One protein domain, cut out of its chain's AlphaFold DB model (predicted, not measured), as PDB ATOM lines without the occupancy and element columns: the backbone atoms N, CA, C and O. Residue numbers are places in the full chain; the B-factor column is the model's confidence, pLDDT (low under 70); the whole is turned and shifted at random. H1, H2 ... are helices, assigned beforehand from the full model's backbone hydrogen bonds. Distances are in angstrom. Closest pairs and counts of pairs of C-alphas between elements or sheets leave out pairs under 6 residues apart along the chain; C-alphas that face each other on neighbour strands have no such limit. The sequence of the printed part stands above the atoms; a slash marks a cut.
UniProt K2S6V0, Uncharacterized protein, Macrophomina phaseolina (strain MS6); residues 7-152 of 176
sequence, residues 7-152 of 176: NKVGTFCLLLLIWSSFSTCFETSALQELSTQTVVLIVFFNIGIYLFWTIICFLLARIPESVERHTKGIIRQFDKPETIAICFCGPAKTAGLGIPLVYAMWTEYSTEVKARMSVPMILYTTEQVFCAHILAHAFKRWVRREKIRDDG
ATOM      1  N   ASN A   7      29.646  36.205 -16.685       71.94
ATOM      2  CA  ASN A   7      30.122  35.524 -15.486       71.94
ATOM      3  C   ASN A   7      30.103  36.425 -14.229       71.94
ATOM      4  O   ASN A   7      29.721  35.982 -13.147       71.94
ATOM      5  N   LYS A   8      30.458  37.712 -14.361       77.69
ATOM      6  CA  LYS A   8      30.368  38.688 -13.259       77.69
ATOM      7  C   LYS A   8      28.917  39.016 -12.920       77.69
ATOM      8  O   LYS A   8      28.590  39.105 -11.745       77.69
ATOM      9  N   VAL A   9      28.054  39.139 -13.931       84.88
ATOM     10  CA  VAL A   9      26.611  39.365 -13.731       84.88
ATOM     11  C   VAL A   9      25.960  38.159 -13.050       84.88
ATOM     12  O   VAL A   9      25.215  38.336 -12.095       84.88
ATOM     13  N   GLY A  10      26.294  36.937 -13.471       77.44
ATOM     14  CA  GLY A  10      25.825  35.706 -12.832       77.44
ATOM     15  C   GLY A  10      26.290  35.599 -11.381       77.44
ATOM     16  O   GLY A  10      25.482  35.338 -10.499       77.44
ATOM     17  N   THR A  11      27.562  35.903 -11.109       78.06
ATOM     18  CA  THR A  11      28.087  35.945  -9.732       78.06
ATOM     19  C   THR A  11      27.360  36.995  -8.888       78.06
ATOM     20  O   THR A  11      26.964  36.712  -7.764       78.06
ATOM     21  N   PHE A  12      27.125  38.191  -9.436       84.75
ATOM     22  CA  PHE A  12      26.366  39.244  -8.761       84.75
ATOM     23  C   PHE A  12      24.917  38.822  -8.478       84.75
ATOM     24  O   PHE A  12      24.425  39.029  -7.376       84.75
ATOM     25  N   CYS A  13      24.251  38.165  -9.428       79.88
ATOM     26  CA  CYS A  13      22.895  37.649  -9.253       79.88
ATOM     27  C   CYS A  13      22.831  36.547  -8.183       79.88
ATOM     28  O   CYS A  13      21.942  36.574  -7.339       79.88
ATOM     29  N   LEU A  14      23.806  35.633  -8.148       78.06
ATOM     30  CA  LEU A  14      23.917  34.626  -7.087       78.06
ATOM     31  C   LEU A  14      24.112  35.272  -5.708       78.06
ATOM     32  O   LEU A  14      23.489  34.843  -4.740       78.06
ATOM     33  N   LEU A  15      24.920  36.335  -5.615       81.69
ATOM     34  CA  LEU A  15      25.084  37.099  -4.375       81.69
ATOM     35  C   LEU A  15      23.790  37.811  -3.963       81.69
ATOM     36  O   LEU A  15      23.435  37.782  -2.787       81.69
ATOM     37  N   LEU A  16      23.059  38.395  -4.917       83.00
ATOM     38  CA  LEU A  16      21.749  38.997  -4.663       83.00
ATOM     39  C   LEU A  16      20.713  37.962  -4.213       83.00
ATOM     40  O   LEU A  16      19.924  38.258  -3.323       83.00
ATOM     41  N   LEU A  17      20.727  36.749  -4.772       79.31
ATOM     42  CA  LEU A  17      19.844  35.662  -4.342       79.31
ATOM     43  C   LEU A  17      20.137  35.237  -2.902       79.31
ATOM     44  O   LEU A  17      19.209  35.078  -2.107       79.31
ATOM     45  N   ILE A  18      21.415  35.106  -2.542       77.69
ATOM     46  CA  ILE A  18      21.833  34.796  -1.171       77.69
ATOM     47  C   ILE A  18      21.400  35.924  -0.219       77.69
ATOM     48  O   ILE A  18      20.765  35.660   0.800       77.69
ATOM     49  N   TRP A  19      21.670  37.182  -0.579       83.94
ATOM     50  CA  TRP A  19      21.270  38.362   0.193       83.94
ATOM     51  C   TRP A  19      19.753  38.465   0.393       83.94
ATOM     52  O   TRP A  19      19.281  38.666   1.514       83.94
ATOM     53  N   SER A  20      18.988  38.307  -0.690       79.69
ATOM     54  CA  SER A  20      17.525  38.346  -0.660       79.69
ATOM     55  C   SER A  20      16.987  37.270   0.269       79.69
ATOM     56  O   SER A  20      16.073  37.528   1.038       79.69
ATOM     57  N   SER A  21      17.581  36.080   0.249       74.75
ATOM     58  CA  SER A  21      17.109  34.977   1.075       74.75
ATOM     59  C   SER A  21      17.402  35.174   2.559       74.75
ATOM     60  O   SER A  21      16.546  34.873   3.390       74.75
ATOM     61  N   PHE A  22      18.572  35.722   2.910       76.12
ATOM     62  CA  PHE A  22      18.852  36.124   4.290       76.12
ATOM     63  C   PHE A  22      17.873  37.206   4.757       76.12
ATOM     64  O   PHE A  22      17.316  37.084   5.845       76.12
ATOM     65  N   SER A  23      17.607  38.209   3.916       81.19
ATOM     66  CA  SER A  23      16.634  39.272   4.210       81.19
ATOM     67  C   SER A  23      15.233  38.710   4.463       81.19
ATOM     68  O   SER A  23      14.632  39.017   5.488       81.19
ATOM     69  N   THR A  24      14.747  37.812   3.599       70.69
ATOM     70  CA  THR A  24      13.442  37.156   3.769       70.69
ATOM     71  C   THR A  24      13.381  36.324   5.047       70.69
ATOM     72  O   THR A  24      12.351  36.314   5.714       70.69
ATOM     73  N   CYS A  25      14.471  35.657   5.436       70.06
ATOM     74  CA  CYS A  25      14.533  34.889   6.684       70.06
ATOM     75  C   CYS A  25      14.337  35.762   7.933       70.06
ATOM     76  O   CYS A  25      13.683  35.333   8.884       70.06
ATOM     77  N   PHE A  26      14.884  36.983   7.922       74.81
ATOM     78  CA  PHE A  26      14.690  37.955   8.999       74.81
ATOM     79  C   PHE A  26      13.305  38.608   8.955       74.81
ATOM     80  O   PHE A  26      12.684  38.763  10.001       74.81
ATOM     81  N   GLU A  27      12.799  38.947   7.766       73.75
ATOM     82  CA  GLU A  27      11.476  39.564   7.593       73.75
ATOM     83  C   GLU A  27      10.345  38.634   8.042       73.75
ATOM     84  O   GLU A  27       9.440  39.033   8.769       73.75
ATOM     85  N   THR A  28      10.421  37.364   7.653       67.06
ATOM     86  CA  THR A  28       9.384  36.371   7.964       67.06
ATOM     87  C   THR A  28       9.510  35.791   9.371       67.06
ATOM     88  O   THR A  28       8.708  34.945   9.747       67.06
ATOM     89  N   SER A  29      10.511  36.217  10.157       68.12
ATOM     90  CA  SER A  29      10.856  35.608  11.452       68.12
ATOM     91  C   SER A  29      10.942  34.076  11.374       68.12
ATOM     92  O   SER A  29      10.713  33.381  12.359       68.12
ATOM     93  N   ALA A  30      11.302  33.531  10.206       64.69
ATOM     94  CA  ALA A  30      11.294  32.100   9.910       64.69
ATOM     95  C   ALA A  30      12.122  31.289  10.907       64.69
ATOM     96  O   ALA A  30      11.735  30.199  11.319       64.69
ATOM     97  N   LEU A  31      13.264  31.851  11.314       63.22
ATOM     98  CA  LEU A  31      14.167  31.258  12.300       63.22
ATOM     99  C   LEU A  31      13.560  31.202  13.713       63.22
ATOM    100  O   LEU A  31      14.056  30.455  14.549       63.22
ATOM    101  N   GLN A  32      12.531  32.007  13.982       69.12
ATOM    102  CA  GLN A  32      11.808  32.060  15.253       69.12
ATOM    103  C   GLN A  32      10.491  31.271  15.200       69.12
ATOM    104  O   GLN A  32      10.098  30.687  16.204       69.12
ATOM    105  N   GLU A  33       9.824  31.230  14.041       68.88
ATOM    106  CA  GLU A  33       8.587  30.462  13.836       68.88
ATOM    107  C   GLU A  33       8.874  28.948  13.729       68.88
ATOM    108  O   GLU A  33       8.070  28.123  14.164       68.88
ATOM    109  N   LEU A  34      10.045  28.561  13.204       68.62
ATOM    110  CA  LEU A  34      10.493  27.168  13.128       68.62
ATOM    111  C   LEU A  34      11.337  26.785  14.349       68.62
ATOM    112  O   LEU A  34      12.334  27.428  14.667       68.62
ATOM    113  N   SER A  35      11.000  25.658  14.986       79.31
ATOM    114  CA  SER A  35      11.850  25.060  16.022       79.31
ATOM    115  C   SER A  35      13.258  24.801  15.476       79.31
ATOM    116  O   SER A  35      13.421  24.194  14.413       79.31
ATOM    117  N   THR A  36      14.287  25.206  16.227       80.50
ATOM    118  CA  THR A  36      15.701  25.034  15.854       80.50
ATOM    119  C   THR A  36      16.028  23.583  15.497       80.50
ATOM    120  O   THR A  36      16.785  23.327  14.564       80.50
ATOM    121  N   GLN A  37      15.413  22.620  16.190       84.81
ATOM    122  CA  GLN A  37      15.594  21.193  15.918       84.81
ATOM    123  C   GLN A  37      15.097  20.804  14.520       84.81
ATOM    124  O   GLN A  37      15.768  20.057  13.809       84.81
ATOM    125  N   THR A  38      13.952  21.347  14.106       82.06
ATOM    126  CA  THR A  38      13.366  21.106  12.784       82.06
ATOM    127  C   THR A  38      14.236  21.700  11.686       82.06
ATOM    128  O   THR A  38      14.493  21.032  10.691       82.06
ATOM    129  N   VAL A  39      14.754  22.918  11.885       79.62
ATOM    130  CA  VAL A  39      15.664  23.563  10.923       79.62
ATOM    131  C   VAL A  39      16.923  22.722  10.727       79.62
ATOM    132  O   VAL A  39      17.297  22.427   9.595       79.62
ATOM    133  N   VAL A  40      17.544  22.279  11.822       83.75
ATOM    134  CA  VAL A  40      18.752  21.447  11.767       83.75
ATOM    135  C   VAL A  40      18.477  20.121  11.053       83.75
ATOM    136  O   VAL A  40      19.249  19.727  10.182       83.75
ATOM    137  N   LEU A  41      17.364  19.449  11.363       85.25
ATOM    138  CA  LEU A  41      16.985  18.199  10.704       85.25
ATOM    139  C   LEU A  41      16.746  18.388   9.199       85.25
ATOM    140  O   LEU A  41      17.221  17.577   8.407       85.25
ATOM    141  N   ILE A  42      16.057  19.463   8.806       81.31
ATOM    142  CA  ILE A  42      15.796  19.794   7.400       81.31
ATOM    143  C   ILE A  42      17.111  20.001   6.646       81.31
ATOM    144  O   ILE A  42      17.287  19.413   5.585       81.31
ATOM    145  N   VAL A  43      18.046  20.765   7.216       81.38
ATOM    146  CA  VAL A  43      19.368  21.036   6.627       81.38
ATOM    147  C   VAL A  43      20.145  19.733   6.404       81.38
ATOM    148  O   VAL A  43      20.511  19.379   5.284       81.38
ATOM    149  N   PHE A  44      20.319  18.918   7.446       86.75
ATOM    150  CA  PHE A  44      21.043  17.650   7.304       86.75
ATOM    151  C   PHE A  44      20.378  16.685   6.316       86.75
ATOM    152  O   PHE A  44      21.071  16.032   5.532       86.75
ATOM    153  N   PHE A  45      19.046  16.606   6.325       84.44
ATOM    154  CA  PHE A  45      18.302  15.773   5.386       84.44
ATOM    155  C   PHE A  45      18.442  16.273   3.940       84.44
ATOM    156  O   PHE A  45      18.646  15.467   3.031       84.44
ATOM    157  N   ASN A  46      18.418  17.590   3.723       81.00
ATOM    158  CA  ASN A  46      18.612  18.218   2.417       81.00
ATOM    159  C   ASN A  46      20.021  18.011   1.865       81.00
ATOM    160  O   ASN A  46      20.178  17.680   0.688       81.00
ATOM    161  N   ILE A  47      21.052  18.139   2.703       83.75
ATOM    162  CA  ILE A  47      22.426  17.794   2.320       83.75
ATOM    163  C   ILE A  47      22.499  16.313   1.952       83.75
ATOM    164  O   ILE A  47      23.046  15.960   0.906       83.75
ATOM    165  N   GLY A  48      21.918  15.446   2.785       86.62
ATOM    166  CA  GLY A  48      21.885  14.005   2.562       86.62
ATOM    167  C   GLY A  48      21.250  13.643   1.221       86.62
ATOM    168  O   GLY A  48      21.872  12.942   0.423       86.62
ATOM    169  N   ILE A  49      20.053  14.158   0.930       85.12
ATOM    170  CA  ILE A  49      19.336  13.853  -0.315       85.12
ATOM    171  C   ILE A  49      20.031  14.458  -1.542       85.12
ATOM    172  O   ILE A  49      20.095  13.814  -2.589       85.12
ATOM    173  N   TYR A  50      20.620  15.652  -1.410       83.62
ATOM    174  CA  TYR A  50      21.394  16.288  -2.473       83.62
ATOM    175  C   TYR A  50      22.643  15.473  -2.824       83.62
ATOM    176  O   TYR A  50      22.892  15.186  -3.999       83.62
ATOM    177  N   LEU A  51      23.415  15.055  -1.817       85.75
ATOM    178  CA  LEU A  51      24.589  14.206  -2.012       85.75
ATOM    179  C   LEU A  51      24.194  12.834  -2.551       85.75
ATOM    180  O   LEU A  51      24.831  12.349  -3.481       85.75
ATOM    181  N   PHE A  52      23.126  12.234  -2.031       88.38
ATOM    182  CA  PHE A  52      22.605  10.958  -2.513       88.38
ATOM    183  C   PHE A  52      22.250  11.017  -4.003       88.38
ATOM    184  O   PHE A  52      22.707  10.179  -4.779       88.38
ATOM    185  N   TRP A  53      21.514  12.044  -4.434       85.12
ATOM    186  CA  TRP A  53      21.164  12.214  -5.844       85.12
ATOM    187  C   TRP A  53      22.388  12.518  -6.710       85.12
ATOM    188  O   TRP A  53      22.527  11.979  -7.805       85.12
ATOM    189  N   THR A  54      23.318  13.326  -6.199       85.62
ATOM    190  CA  THR A  54      24.603  13.589  -6.858       85.62
ATOM    191  C   THR A  54      25.393  12.298  -7.065       85.62
ATOM    192  O   THR A  54      25.918  12.078  -8.152       85.62
ATOM    193  N   ILE A  55      25.451  11.419  -6.059       86.88
ATOM    194  CA  ILE A  55      26.116  10.115  -6.143       86.88
ATOM    195  C   ILE A  55      25.417   9.234  -7.176       86.88
ATOM    196  O   ILE A  55      26.099   8.637  -8.002       86.88
ATOM    197  N   ILE A  56      24.083   9.187  -7.192       87.44
ATOM    198  CA  ILE A  56      23.338   8.456  -8.223       87.44
ATOM    199  C   ILE A  56      23.696   8.984  -9.615       87.44
ATOM    200  O   ILE A  56      24.065   8.196 -10.480       87.44
ATOM    201  N   CYS A  57      23.656  10.301  -9.837       85.75
ATOM    202  CA  CYS A  57      24.049  10.902 -11.114       85.75
ATOM    203  C   CYS A  57      25.503  10.580 -11.481       85.75
ATOM    204  O   CYS A  57      25.787  10.289 -12.640       85.75
ATOM    205  N   PHE A  58      26.412  10.588 -10.505       85.25
ATOM    206  CA  PHE A  58      27.813  10.238 -10.710       85.25
ATOM    207  C   PHE A  58      27.979   8.767 -11.101       85.25
ATOM    208  O   PHE A  58      28.682   8.477 -12.063       85.25
ATOM    209  N   LEU A  59      27.305   7.843 -10.412       84.44
ATOM    210  CA  LEU A  59      27.330   6.408 -10.712       84.44
ATOM    211  C   LEU A  59      26.682   6.089 -12.064       84.44
ATOM    212  O   LEU A  59      27.188   5.248 -12.798       84.44
ATOM    213  N   LEU A  60      25.598   6.782 -12.422       80.81
ATOM    214  CA  LEU A  60      24.957   6.649 -13.732       80.81
ATOM    215  C   LEU A  60      25.823   7.222 -14.860       80.81
ATOM    216  O   LEU A  60      25.845   6.674 -15.957       80.81
ATOM    217  N   ALA A  61      26.559   8.305 -14.610       81.38
ATOM    218  CA  ALA A  61      27.502   8.847 -15.584       81.38
ATOM    219  C   ALA A  61      28.783   7.993 -15.695       81.38
ATOM    220  O   ALA A  61      29.370   7.876 -16.774       81.38
ATOM    221  N   ARG A  62      29.197   7.354 -14.593       74.44
ATOM    222  CA  ARG A  62      30.339   6.433 -14.489       74.44
ATOM    223  C   ARG A  62      29.876   4.999 -14.262       74.44
ATOM    224  O   ARG A  62      30.284   4.351 -13.298       74.44
ATOM    225  N   ILE A  63      29.045   4.511 -15.178       73.12
ATOM    226  CA  ILE A  63      28.562   3.131 -15.150       73.12
ATOM    227  C   ILE A  63      29.747   2.146 -15.098       73.12
ATOM    228  O   ILE A  63      30.719   2.326 -15.836       73.12
ATOM    229  N   PRO A  64      29.696   1.118 -14.226       66.56
ATOM    230  CA  PRO A  64      30.728   0.089 -14.152       66.56
ATOM    231  C   PRO A  64      30.743  -0.768 -15.426       66.56
ATOM    232  O   PRO A  64      29.688  -1.131 -15.948       66.56
ATOM    233  N   GLU A  65      31.937  -1.162 -15.882       61.38
ATOM    234  CA  GLU A  65      32.168  -1.905 -17.140       61.38
ATOM    235  C   GLU A  65      31.314  -3.181 -17.283       61.38
ATOM    236  O   GLU A  65      30.988  -3.616 -18.390       61.38
ATOM    237  N   SER A  66      30.895  -3.778 -16.163       60.59
ATOM    238  CA  SER A  66      30.002  -4.945 -16.135       60.59
ATOM    239  C   SER A  66      28.626  -4.671 -16.760       60.59
ATOM    240  O   SER A  66      28.058  -5.549 -17.407       60.59
ATOM    241  N   VAL A  67      28.100  -3.455 -16.596       62.38
ATOM    242  CA  VAL A  67      26.796  -3.035 -17.131       62.38
ATOM    243  C   VAL A  67      26.936  -2.512 -18.562       62.38
ATOM    244  O   VAL A  67      26.076  -2.785 -19.399       62.38
ATOM    245  N   GLU A  68      28.048  -1.847 -18.888       60.59
ATOM    246  CA  GLU A  68      28.374  -1.451 -20.267       60.59
ATOM    247  C   GLU A  68      28.449  -2.677 -21.190       60.59
ATOM    248  O   GLU A  68      27.843  -2.703 -22.263       60.59
ATOM    249  N   ARG A  69      29.092  -3.756 -20.722       58.41
ATOM    250  CA  ARG A  69      29.162  -5.033 -21.443       58.41
ATOM    251  C   ARG A  69      27.784  -5.678 -21.647       58.41
ATOM    252  O   ARG A  69      27.576  -6.341 -22.664       58.41
ATOM    253  N   HIS A  70      26.847  -5.489 -20.714       59.59
ATOM    254  CA  HIS A  70      25.492  -6.047 -20.802       59.59
ATOM    255  C   HIS A  70      24.571  -5.239 -21.731       59.59
ATOM    256  O   HIS A  70      23.647  -5.795 -22.315       59.59
ATOM    257  N   THR A  71      24.850  -3.944 -21.924       60.19
ATOM    258  CA  THR A  71      23.923  -2.999 -22.575       60.19
ATOM    259  C   THR A  71      24.410  -2.508 -23.949       60.19
ATOM    260  O   THR A  71      24.019  -1.421 -24.375       60.19
ATOM    261  N   LYS A  72      25.267  -3.299 -24.629       52.41
ATOM    262  CA  LYS A  72      25.837  -3.106 -25.988       52.41
ATOM    263  C   LYS A  72      25.290  -1.875 -26.744       52.41
ATOM    264  O   LYS A  72      24.390  -1.994 -27.571       52.41
ATOM    265  N   GLY A  73      25.868  -0.702 -26.477       57.78
ATOM    266  CA  GLY A  73      25.662   0.514 -27.274       57.78
ATOM    267  C   GLY A  73      24.513   1.450 -26.873       57.78
ATOM    268  O   GLY A  73      24.420   2.522 -27.461       57.78
ATOM    269  N   ILE A  74      23.676   1.119 -25.883       63.81
ATOM    270  CA  ILE A  74      22.617   2.039 -25.410       63.81
ATOM    271  C   ILE A  74      23.167   3.058 -24.403       63.81
ATOM    272  O   ILE A  74      22.701   4.195 -24.361       63.81
ATOM    273  N   ILE A  75      24.164   2.673 -23.599       60.91
ATOM    274  CA  ILE A  75      24.719   3.531 -22.551       60.91
ATOM    275  C   ILE A  75      26.241   3.529 -22.659       60.91
ATOM    276  O   ILE A  75      26.875   2.482 -22.536       60.91
ATOM    277  N   ARG A  76      26.812   4.704 -22.923       66.12
ATOM    278  CA  ARG A  76      28.256   4.931 -23.035       66.12
ATOM    279  C   ARG A  76      28.768   5.563 -21.745       66.12
ATOM    280  O   ARG A  76      28.110   6.445 -21.197       66.12
ATOM    281  N   GLN A  77      29.944   5.142 -21.282       71.88
ATOM    282  CA  GLN A  77      30.615   5.801 -20.167       71.88
ATOM    283  C   GLN A  77      30.954   7.249 -20.552       71.88
ATOM    284  O   GLN A  77      31.615   7.490 -21.566       71.88
ATOM    285  N   PHE A  78      30.488   8.211 -19.755       74.62
ATOM    286  CA  PHE A  78      30.720   9.627 -20.024       74.62
ATOM    287  C   PHE A  78      32.137  10.039 -19.627       74.62
ATOM    288  O   PHE A  78      32.688   9.582 -18.613       74.62
ATOM    289  N   ASP A  79      32.722  10.955 -20.399       77.31
ATOM    290  CA  ASP A  79      33.992  11.551 -20.012       77.31
ATOM    291  C   ASP A  79      33.809  12.416 -18.746       77.31
ATOM    292  O   ASP A  79      32.703  12.743 -18.315       77.31
ATOM    293  N   LYS A  80      34.897  12.760 -18.062       76.31
ATOM    294  CA  LYS A  80      34.895  13.527 -16.805       76.31
ATOM    295  C   LYS A  80      34.174  14.879 -16.901       76.31
ATOM    296  O   LYS A  80      33.372  15.148 -16.006       76.31
ATOM    297  N   PRO A  81      34.397  15.733 -17.923       78.31
ATOM    298  CA  PRO A  81      33.656  16.986 -18.045       78.31
ATOM    299  C   PRO A  81      32.154  16.751 -18.249       78.31
ATOM    300  O   PRO A  81      31.345  17.470 -17.666       78.31
ATOM    301  N   GLU A  82      31.776  15.714 -18.998       80.06
ATOM    302  CA  GLU A  82      30.377  15.333 -19.221       80.06
ATOM    303  C   GLU A  82      29.734  14.797 -17.933       80.06
ATOM    304  O   GLU A  82      28.637  15.206 -17.567       80.06
ATOM    305  N   THR A  83      30.462  13.970 -17.175       83.88
ATOM    306  CA  THR A  83      30.065  13.478 -15.845       83.88
ATOM    307  C   THR A  83      29.783  14.643 -14.897       83.88
ATOM    308  O   THR A  83      28.766  14.650 -14.207       83.88
ATOM    309  N   ILE A  84      30.663  15.650 -14.872       83.88
ATOM    310  CA  ILE A  84      30.504  16.839 -14.025       83.88
ATOM    311  C   ILE A  84      29.283  17.647 -14.461       83.88
ATOM    312  O   ILE A  84      28.497  18.053 -13.609       83.88
ATOM    313  N   ALA A  85      29.081  17.842 -15.768       82.38
ATOM    314  CA  ALA A  85      27.893  18.517 -16.284       82.38
ATOM    315  C   ALA A  85      26.606  17.788 -15.859       82.38
ATOM    316  O   ALA A  85      25.691  18.420 -15.336       82.38
ATOM    317  N   ILE A  86      26.560  16.458 -15.978       82.50
ATOM    318  CA  ILE A  86      25.419  15.639 -15.541       82.50
ATOM    319  C   ILE A  86      25.200  15.757 -14.025       82.50
ATOM    320  O   ILE A  86      24.065  15.924 -13.581       82.50
ATOM    321  N   CYS A  87      26.270  15.741 -13.224       82.62
ATOM    322  CA  CYS A  87      26.197  15.909 -11.768       82.62
ATOM    323  C   CYS A  87      25.749  17.311 -11.332       82.62
ATOM    324  O   CYS A  87      25.270  17.450 -10.215       82.62
ATOM    325  N   PHE A  88      25.882  18.343 -12.171       78.50
ATOM    326  CA  PHE A  88      25.307  19.665 -11.900       78.50
ATOM    327  C   PHE A  88      23.871  19.797 -12.403       78.50
ATOM    328  O   PHE A  88      23.048  20.412 -11.732       78.50
ATOM    329  N   CYS A  89      23.547  19.200 -13.549       76.25
ATOM    330  CA  CYS A  89      22.213  19.272 -14.140       76.25
ATOM    331  C   CYS A  89      21.186  18.374 -13.430       76.25
ATOM    332  O   CYS A  89      20.010  18.715 -13.378       76.25
ATOM    333  N   GLY A  90      21.609  17.226 -12.895       74.62
ATOM    334  CA  GLY A  90      20.717  16.231 -12.295       74.62
ATOM    335  C   GLY A  90      20.141  16.639 -10.932       74.62
ATOM    336  O   GLY A  90      18.918  16.658 -10.788       74.62
ATOM    337  N   PRO A  91      20.982  16.964  -9.928       72.19
ATOM    338  CA  PRO A  91      20.545  17.354  -8.585       72.19
ATOM    339  C   PRO A  91      19.925  18.747  -8.523       72.19
ATOM    340  O   PRO A  91      19.172  19.021  -7.597       72.19
ATOM    341  N   ALA A  92      20.177  19.613  -9.513       68.56
ATOM    342  CA  ALA A  92      19.558  20.937  -9.636       68.56
ATOM    343  C   ALA A  92      18.059  20.874 -10.003       68.56
ATOM    344  O   ALA A  92      17.523  21.762 -10.673       68.56
ATOM    345  N   LYS A  93      17.368  19.811  -9.580       63.91
ATOM    346  CA  LYS A  93      15.958  19.574  -9.839       63.91
ATOM    347  C   LYS A  93      15.119  20.609  -9.084       63.91
ATOM    348  O   LYS A  93      14.713  20.427  -7.947       63.91
ATOM    349  N   THR A  94      14.822  21.692  -9.793       59.22
ATOM    350  CA  THR A  94      13.554  22.418  -9.719       59.22
ATOM    351  C   THR A  94      13.217  23.112  -8.391       59.22
ATOM    352  O   THR A  94      12.055  23.179  -7.995       59.22
ATOM    353  N   ALA A  95      14.187  23.784  -7.771       54.56
ATOM    354  CA  ALA A  95      13.873  24.852  -6.815       54.56
ATOM    355  C   ALA A  95      12.989  25.955  -7.454       54.56
ATOM    356  O   ALA A  95      12.094  26.506  -6.819       54.56
ATOM    357  N   GLY A  96      13.178  26.215  -8.757       54.69
ATOM    358  CA  GLY A  96      12.470  27.264  -9.500       54.69
ATOM    359  C   GLY A  96      11.009  26.979  -9.885       54.69
ATOM    360  O   GLY A  96      10.244  27.930  -9.996       54.69
ATOM    361  N   LEU A  97      10.584  25.714 -10.066       58.47
ATOM    362  CA  LEU A  97       9.150  25.396 -10.274       58.47
ATOM    363  C   LEU A  97       8.429  25.040  -8.968       58.47
ATOM    364  O   LEU A  97       7.204  24.996  -8.971       58.47
ATOM    365  N   GLY A  98       9.146  24.832  -7.858       62.66
ATOM    366  CA  GLY A  98       8.531  24.545  -6.560       62.66
ATOM    367  C   GLY A  98       7.617  25.675  -6.085       62.66
ATOM    368  O   GLY A  98       6.479  25.413  -5.701       62.66
ATOM    369  N   ILE A  99       8.077  26.930  -6.180       61.75
ATOM    370  CA  ILE A  99       7.296  28.095  -5.734       61.75
ATOM    371  C   ILE A  99       6.030  28.241  -6.602       61.75
ATOM    372  O   ILE A  99       4.937  28.201  -6.043       61.75
ATOM    373  N   PRO A 100       6.106  28.297  -7.949       65.75
ATOM    374  CA  PRO A 100       4.911  28.321  -8.795       65.75
ATOM    375  C   PRO A 100       3.969  27.130  -8.586       65.75
ATOM    376  O   PRO A 100       2.756  27.315  -8.602       65.75
ATOM    377  N   LEU A 101       4.500  25.922  -8.370       66.94
ATOM    378  CA  LEU A 101       3.689  24.722  -8.161       66.94
ATOM    379  C   LEU A 101       2.929  24.776  -6.833       66.94
ATOM    380  O   LEU A 101       1.742  24.480  -6.814       66.94
ATOM    381  N   VAL A 102       3.561  25.203  -5.736       66.56
ATOM    382  CA  VAL A 102       2.865  25.412  -4.453       66.56
ATOM    383  C   VAL A 102       1.791  26.492  -4.596       66.56
ATOM    384  O   VAL A 102       0.666  26.311  -4.134       66.56
ATOM    385  N   TYR A 103       2.089  27.579  -5.306       65.44
ATOM    386  CA  TYR A 103       1.101  28.622  -5.589       65.44
ATOM    387  C   TYR A 103      -0.068  28.119  -6.453       65.44
ATOM    388  O   TYR A 103      -1.197  28.571  -6.256       65.44
ATOM    389  N   ALA A 104       0.178  27.171  -7.364       73.00
ATOM    390  CA  ALA A 104      -0.838  26.550  -8.211       73.00
ATOM    391  C   ALA A 104      -1.647  25.448  -7.501       73.00
ATOM    392  O   ALA A 104      -2.828  25.288  -7.788       73.00
ATOM    393  N   MET A 105      -1.045  24.695  -6.576       71.12
ATOM    394  CA  MET A 105      -1.725  23.621  -5.836       71.12
ATOM    395  C   MET A 105      -2.597  24.148  -4.690       71.12
ATOM    396  O   MET A 105      -3.605  23.533  -4.363       71.12
ATOM    397  N   TRP A 106      -2.243  25.292  -4.099       73.38
ATOM    398  CA  TRP A 106      -2.982  25.900  -2.986       73.38
ATOM    399  C   TRP A 106      -3.764  27.149  -3.394       73.38
ATOM    400  O   TRP A 106      -3.896  28.077  -2.602       73.38
ATOM    401  N   THR A 107      -4.300  27.211  -4.615       66.12
ATOM    402  CA  THR A 107      -5.042  28.381  -5.127       66.12
ATOM    403  C   THR A 107      -6.131  28.878  -4.171       66.12
ATOM    404  O   THR A 107      -6.237  30.092  -3.997       66.12
ATOM    405  N   GLU A 108      -6.833  27.976  -3.482       64.56
ATOM    406  CA  GLU A 108      -7.956  28.279  -2.577       64.56
ATOM    407  C   GLU A 108      -7.568  28.802  -1.179       64.56
ATOM    408  O   GLU A 108      -8.420  29.322  -0.462       64.56
ATOM    409  N   TYR A 109      -6.297  28.715  -0.772       64.81
ATOM    410  CA  TYR A 109      -5.860  29.172   0.554       64.81
ATOM    411  C   TYR A 109      -5.465  30.657   0.556       64.81
ATOM    412  O   TYR A 109      -4.977  31.193  -0.449       64.81
ATOM    413  N   SER A 110      -5.658  31.322   1.703       66.06
ATOM    414  CA  SER A 110      -5.337  32.743   1.888       66.06
ATOM    415  C   SER A 110      -3.865  33.038   1.565       66.06
ATOM    416  O   SER A 110      -2.974  32.208   1.764       66.06
ATOM    417  N   THR A 111      -3.601  34.242   1.051       64.56
ATOM    418  CA  THR A 111      -2.265  34.695   0.617       64.56
ATOM    419  C   THR A 111      -1.206  34.561   1.716       64.56
ATOM    420  O   THR A 111      -0.034  34.334   1.428       64.56
ATOM    421  N   GLU A 112      -1.627  34.628   2.977       64.25
ATOM    422  CA  GLU A 112      -0.763  34.493   4.145       64.25
ATOM    423  C   GLU A 112      -0.230  33.061   4.331       64.25
ATOM    424  O   GLU A 112       0.961  32.871   4.565       64.25
ATOM    425  N   VAL A 113      -1.066  32.034   4.140       66.81
ATOM    426  CA  VAL A 113      -0.640  30.624   4.250       66.81
ATOM    427  C   VAL A 113       0.328  30.261   3.120       66.81
ATOM    428  O   VAL A 113       1.305  29.544   3.338       66.81
ATOM    429  N   LYS A 114       0.118  30.821   1.921       64.62
ATOM    430  CA  LYS A 114       1.039  30.665   0.780       64.62
ATOM    431  C   LYS A 114       2.422  31.249   1.072       64.62
ATOM    432  O   LYS A 114       3.421  30.605   0.762       64.62
ATOM    433  N   ALA A 115       2.480  32.426   1.698       65.06
ATOM    434  CA  ALA A 115       3.735  33.074   2.074       65.06
ATOM    435  C   ALA A 115       4.505  32.293   3.156       65.06
ATOM    436  O   ALA A 115       5.727  32.213   3.105       65.06
ATOM    437  N   ARG A 116       3.807  31.648   4.099       66.12
ATOM    438  CA  ARG A 116       4.461  30.803   5.116       66.12
ATOM    439  C   ARG A 116       5.046  29.512   4.531       66.12
ATOM    440  O   ARG A 116       6.088  29.051   4.985       66.12
ATOM    441  N   MET A 117       4.435  28.943   3.489       69.19
ATOM    442  CA  MET A 117       4.949  27.734   2.822       69.19
ATOM    443  C   MET A 117       6.171  27.988   1.927       69.19
ATOM    444  O   MET A 117       6.973  27.077   1.707       69.19
ATOM    445  N   SER A 118       6.342  29.202   1.402       66.75
ATOM    446  CA  SER A 118       7.501  29.548   0.571       66.75
ATOM    447  C   SER A 118       8.771  29.789   1.391       66.75
ATOM    448  O   SER A 118       9.871  29.614   0.871       66.75
ATOM    449  N   VAL A 119       8.649  30.094   2.684       70.00
ATOM    450  CA  VAL A 119       9.784  30.335   3.588       70.00
ATOM    451  C   VAL A 119      10.736  29.126   3.704       70.00
ATOM    452  O   VAL A 119      11.925  29.287   3.407       70.00
ATOM    453  N   PRO A 120      10.275  27.899   4.034       70.00
ATOM    454  CA  PRO A 120      11.138  26.712   4.040       70.00
ATOM    455  C   PRO A 120      11.737  26.397   2.665       70.00
ATOM    456  O   PRO A 120      12.864  25.919   2.562       70.00
ATOM    457  N   MET A 121      10.997  26.685   1.594       72.56
ATOM    458  CA  MET A 121      11.444  26.440   0.224       72.56
ATOM    459  C   MET A 121      12.597  27.368  -0.185       72.56
ATOM    460  O   MET A 121      13.540  26.932  -0.851       72.56
ATOM    461  N   ILE A 122      12.558  28.633   0.242       72.81
ATOM    462  CA  ILE A 122      13.641  29.603   0.030       72.81
ATOM    463  C   ILE A 122      14.890  29.181   0.813       72.81
ATOM    464  O   ILE A 122      15.984  29.163   0.248       72.81
ATOM    465  N   LEU A 123      14.724  28.759   2.072       72.88
ATOM    466  CA  LEU A 123      15.801  28.206   2.902       72.88
ATOM    467  C   LEU A 123      16.449  26.964   2.273       72.88
ATOM    468  O   LEU A 123      17.670  26.858   2.218       72.88
ATOM    469  N   TYR A 124      15.646  26.049   1.732       73.88
ATOM    470  CA  TYR A 124      16.167  24.876   1.030       73.88
ATOM    471  C   TYR A 124      16.957  25.253  -0.231       73.88
ATOM    472  O   TYR A 124      17.985  24.655  -0.553       73.88
ATOM    473  N   THR A 125      16.481  26.253  -0.968       75.25
ATOM    474  CA  THR A 125      17.118  26.689  -2.214       75.25
ATOM    475  C   THR A 125      18.482  27.328  -1.954       75.25
ATOM    476  O   THR A 125      19.424  27.100  -2.712       75.25
ATOM    477  N   THR A 126      18.632  28.099  -0.874       77.00
ATOM    478  CA  THR A 126      19.919  28.730  -0.537       77.00
ATOM    479  C   THR A 126      20.952  27.703  -0.124       77.00
ATOM    480  O   THR A 126      22.082  27.732  -0.611       77.00
ATOM    481  N   GLU A 127      20.551  26.751   0.712       77.88
ATOM    482  CA  GLU A 127      21.380  25.629   1.128       77.88
ATOM    483  C   GLU A 127      21.888  24.822  -0.075       77.88
ATOM    484  O   GLU A 127      23.081  24.515  -0.163       77.88
ATOM    485  N   GLN A 128      21.017  24.551  -1.053       76.44
ATOM    486  CA  GLN A 128      21.410  23.896  -2.302       76.44
ATOM    487  C   GLN A 128      22.466  24.689  -3.079       76.44
ATOM    488  O   GLN A 128      23.417  24.090  -3.582       76.44
ATOM    489  N   VAL A 129      22.343  26.021  -3.171       80.38
ATOM    490  CA  VAL A 129      23.344  26.876  -3.843       80.38
ATOM    491  C   VAL A 129      24.706  26.764  -3.152       80.38
ATOM    492  O   VAL A 129      25.731  26.634  -3.830       80.38
ATOM    493  N   PHE A 130      24.737  26.748  -1.816       81.38
ATOM    494  CA  PHE A 130      25.973  26.544  -1.056       81.38
ATOM    495  C   PHE A 130      26.582  25.159  -1.303       81.38
ATOM    496  O   PHE A 130      27.775  25.062  -1.614       81.38
ATOM    497  N   CYS A 131      25.776  24.096  -1.231       82.44
ATOM    498  CA  CYS A 131      26.227  22.727  -1.489       82.44
ATOM    499  C   CYS A 131      26.780  22.568  -2.910       82.44
ATOM    500  O   CYS A 131      27.864  22.010  -3.095       82.44
ATOM    501  N   ALA A 132      26.092  23.126  -3.908       83.38
ATOM    502  CA  ALA A 132      26.526  23.110  -5.300       83.38
ATOM    503  C   ALA A 132      27.869  23.825  -5.493       83.38
ATOM    504  O   ALA A 132      28.745  23.325  -6.201       83.38
ATOM    505  N   HIS A 133      28.076  24.965  -4.832       83.12
ATOM    506  CA  HIS A 133      29.347  25.681  -4.898       83.12
ATOM    507  C   HIS A 133      30.499  24.869  -4.276       83.12
ATOM    508  O   HIS A 133      31.570  24.764  -4.879       83.12
ATOM    509  N   ILE A 134      30.285  24.241  -3.113       85.00
ATOM    510  CA  ILE A 134      31.278  23.357  -2.472       85.00
ATOM    511  C   ILE A 134      31.629  22.185  -3.397       85.00
ATOM    512  O   ILE A 134      32.807  21.904  -3.642       85.00
ATOM    513  N   LEU A 135      30.613  21.535  -3.964       83.31
ATOM    514  CA  LEU A 135      30.774  20.420  -4.888       83.31
ATOM    515  C   LEU A 135      31.512  20.838  -6.174       83.31
ATOM    516  O   LEU A 135      32.362  20.098  -6.668       83.31
ATOM    517  N   ALA A 136      31.277  22.053  -6.679       84.38
ATOM    518  CA  ALA A 136      31.999  22.607  -7.829       84.38
ATOM    519  C   ALA A 136      33.490  22.769  -7.553       84.38
ATOM    520  O   ALA A 136      34.320  22.418  -8.397       84.38
ATOM    521  N   HIS A 137      33.855  23.231  -6.355       83.31
ATOM    522  CA  HIS A 137      35.257  23.273  -5.940       83.31
ATOM    523  C   HIS A 137      35.863  21.873  -5.826       83.31
ATOM    524  O   HIS A 137      36.990  21.662  -6.283       83.31
ATOM    525  N   ALA A 138      35.120  20.903  -5.287       84.69
ATOM    526  CA  ALA A 138      35.567  19.515  -5.192       84.69
ATOM    527  C   ALA A 138      35.820  18.891  -6.578       84.69
ATOM    528  O   ALA A 138      36.914  18.377  -6.822       84.69
ATOM    529  N   PHE A 139      34.880  19.017  -7.522       84.06
ATOM    530  CA  PHE A 139      35.048  18.521  -8.893       84.06
ATOM    531  C   PHE A 139      36.171  19.237  -9.648       84.06
ATOM    532  O   PHE A 139      36.965  18.593 -10.336       84.06
ATOM    533  N   LYS A 140      36.326  20.554  -9.466       81.69
ATOM    534  CA  LYS A 140      37.452  21.304 -10.042       81.69
ATOM    535  C   LYS A 140      38.795  20.804  -9.507       81.69
ATOM    536  O   LYS A 140      39.766  20.720 -10.260       81.69
ATOM    537  N   ARG A 141      38.864  20.459  -8.216       83.62
ATOM    538  CA  ARG A 141      40.056  19.860  -7.600       83.62
ATOM    539  C   ARG A 141      40.302  18.442  -8.112       83.62
ATOM    540  O   ARG A 141      41.459  18.096  -8.332       83.62
ATOM    541  N   TRP A 142      39.250  17.654  -8.323       83.50
ATOM    542  CA  TRP A 142      39.333  16.304  -8.882       83.50
ATOM    543  C   TRP A 142      39.939  16.311 -10.291       83.50
ATOM    544  O   TRP A 142      40.976  15.685 -10.499       83.50
ATOM    545  N   VAL A 143      39.398  17.123 -11.207       81.88
ATOM    546  CA  VAL A 143      39.931  17.272 -12.576       81.88
ATOM    547  C   VAL A 143      41.365  17.804 -12.567       81.88
ATOM    548  O   VAL A 143      42.222  17.321 -13.304       81.88
ATOM    549  N   ARG A 144      41.665  18.785 -11.704       82.81
ATOM    550  CA  ARG A 144      43.017  19.356 -11.598       82.81
ATOM    551  C   ARG A 144      44.052  18.335 -11.123       82.81
ATOM    552  O   ARG A 144      45.155  18.325 -11.654       82.81
ATOM    553  N   ARG A 145      43.725  17.512 -10.120       79.12
ATOM    554  CA  ARG A 145      44.645  16.492  -9.586       79.12
ATOM    555  C   ARG A 145      45.021  15.456 -10.637       79.12
ATOM    556  O   ARG A 145      46.142  14.968 -10.628       79.12
ATOM    557  N   GLU A 146      44.098  15.126 -11.524       74.19
ATOM    558  CA  GLU A 146      44.359  14.162 -12.579       74.19
ATOM    559  C   GLU A 146      45.150  14.737 -13.737       74.19
ATOM    560  O   GLU A 146      46.066  14.070 -14.191       74.19
ATOM    561  N   LYS A 147      44.863  15.972 -14.159       77.06
ATOM    562  CA  LYS A 147      45.681  16.630 -15.180       77.06
ATOM    563  C   LYS A 147      47.157  16.674 -14.764       77.06
ATOM    564  O   LYS A 147      48.022  16.330 -15.548       77.06
ATOM    565  N   ILE A 148      47.426  16.991 -13.494       77.56
ATOM    566  CA  ILE A 148      48.786  16.957 -12.929       77.56
ATOM    567  C   ILE A 148      49.376  15.535 -12.941       77.56
ATOM    568  O   ILE A 148      50.570  15.377 -13.164       77.56
ATOM    569  N   ARG A 149      48.560  14.502 -12.687       75.31
ATOM    570  CA  ARG A 149      49.001  13.100 -12.730       75.31
ATOM    571  C   ARG A 149      49.349  12.668 -14.155       75.31
ATOM    572  O   ARG A 149      50.364  12.017 -14.334       75.31
ATOM    573  N   ASP A 150      48.523  13.027 -15.131       73.31
ATOM    574  CA  ASP A 150      48.722  12.704 -16.547       73.31
ATOM    575  C   ASP A 150      49.960  13.422 -17.106       73.31
ATOM    576  O   ASP A 150      50.871  12.776 -17.615       73.31
ATOM    577  N   ASP A 151      50.075  14.735 -16.862       72.25
ATOM    578  CA  ASP A 151      51.246  15.539 -17.237       72.25
ATOM    579  C   ASP A 151      52.535  15.011 -16.561       72.25
ATOM    580  O   ASP A 151      53.596  14.971 -17.179       72.25
ATOM    581  N   GLY A 152      52.458  14.568 -15.299       69.12
ATOM    582  CA  GLY A 152      53.592  13.991 -14.567       69.12
ATOM    583  C   GLY A 152      54.028  12.618 -15.086       69.12
ATOM    584  O   GLY A 152      55.224  12.367 -15.199       69.12
TER     585      GLY A 152
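What this domain is: This is residues 7 to 152 of the 176 residues of an uncharacterized protein of Macrophomina phaseolina (strain MS6) (UniProt K2S6V0). One very long helix, H7, runs most of the length of an elongated, loose all-helix model, and the other longer helices pack along it. H5 and H6 follow one another along one side of H7 and run against it, while H3 and H1 cross H7 at a slant on different sides. Little H4 lies far out beyond the end of H3, H2 lies in the turn between H1 and H3, and residues 7 to 13 of H1 and 144 to 152 of H7 stick out. The printed part has 146 residues with seven named helices, H1 to H7 in order, and no named strand; the radius of gyration of the C-alphas is 19.4 A and the spans are 57 by 35 by 32 A.

Where its parts are: H1, residues 7 to 27, begins at C-alpha 7 (30.122, 35.524, -15.486) and is 29.9 A long. H2 is residues 30 to 33. H3, residues 36 to 61, is 37.3 A long and starts at C-alpha 36 (15.701, 25.034, 15.854). H4 is residues 65 to 70, H5 residues 80 to 89 and H6 residues 95 to 105. H7, residues 111 to 152, is 61.5 A long, has a kink of 26 degrees near residue 118, and ends at C-alpha 152 (53.592, 13.991, -14.567).

How they stand to each other: H7 is the hub and touches four helices. H6 and H7 form a helical hairpin, with a shallow tilt of 22 degrees, opposite ways; their closest C-alphas, of Ala 95 and Thr 125, are 5.9 A apart. H5 and H7 only just touch, with 3 pairs of C-alphas within 8 A, the closest those of Ile 84 and Phe 139 at 7.1 A, and a shallow tilt of 4 degrees, opposite ways. H3 touches H7 with residues 43 to 50 alone, the same way at a steep tilt of 44 degrees; the closest C-alphas, of Asn 46 and Tyr 124, are 7.2 A apart. H3 touches H5 with residues 54 to 61 alone, opposite ways at a steep tilt of 40 degrees; the closest C-alphas are those of Ala 61 and Thr 83, 5.3 A. H3, H5 and H7 are an up and down bundle, each running against the one before it in the chain. H1 touches H7 with residues 17 to 25 alone, the closest C-alphas being those of Ile 18 and Thr 126 at 6.4 A; they run opposite ways at a tilt of 38 degrees, only just steep. H2 is close to H7 but not clearly touching, with C-alphas of Ala 30 and Val 119 6.7 A apart. H4 touches no helix. Every O i to N i+4 pair is within hydrogen-bond range in H1, H3 and H5, against 1 of 2 in H4, 5 of 7 in H6 and 35 of 38 in H7; H2 is too short for such a pair.

The domain as a whole: The two C-alphas farthest apart, of Glu 108 and Gly 152, are 64.3 A apart. The printed part has no cut; the link from H4 to H5 is short, and the other links are tight. The mean pLDDT of the printed part is 74.7, and residues 28 to 34, 64 to 76, 92 to 103, 107 to 118 and 152 are under 70.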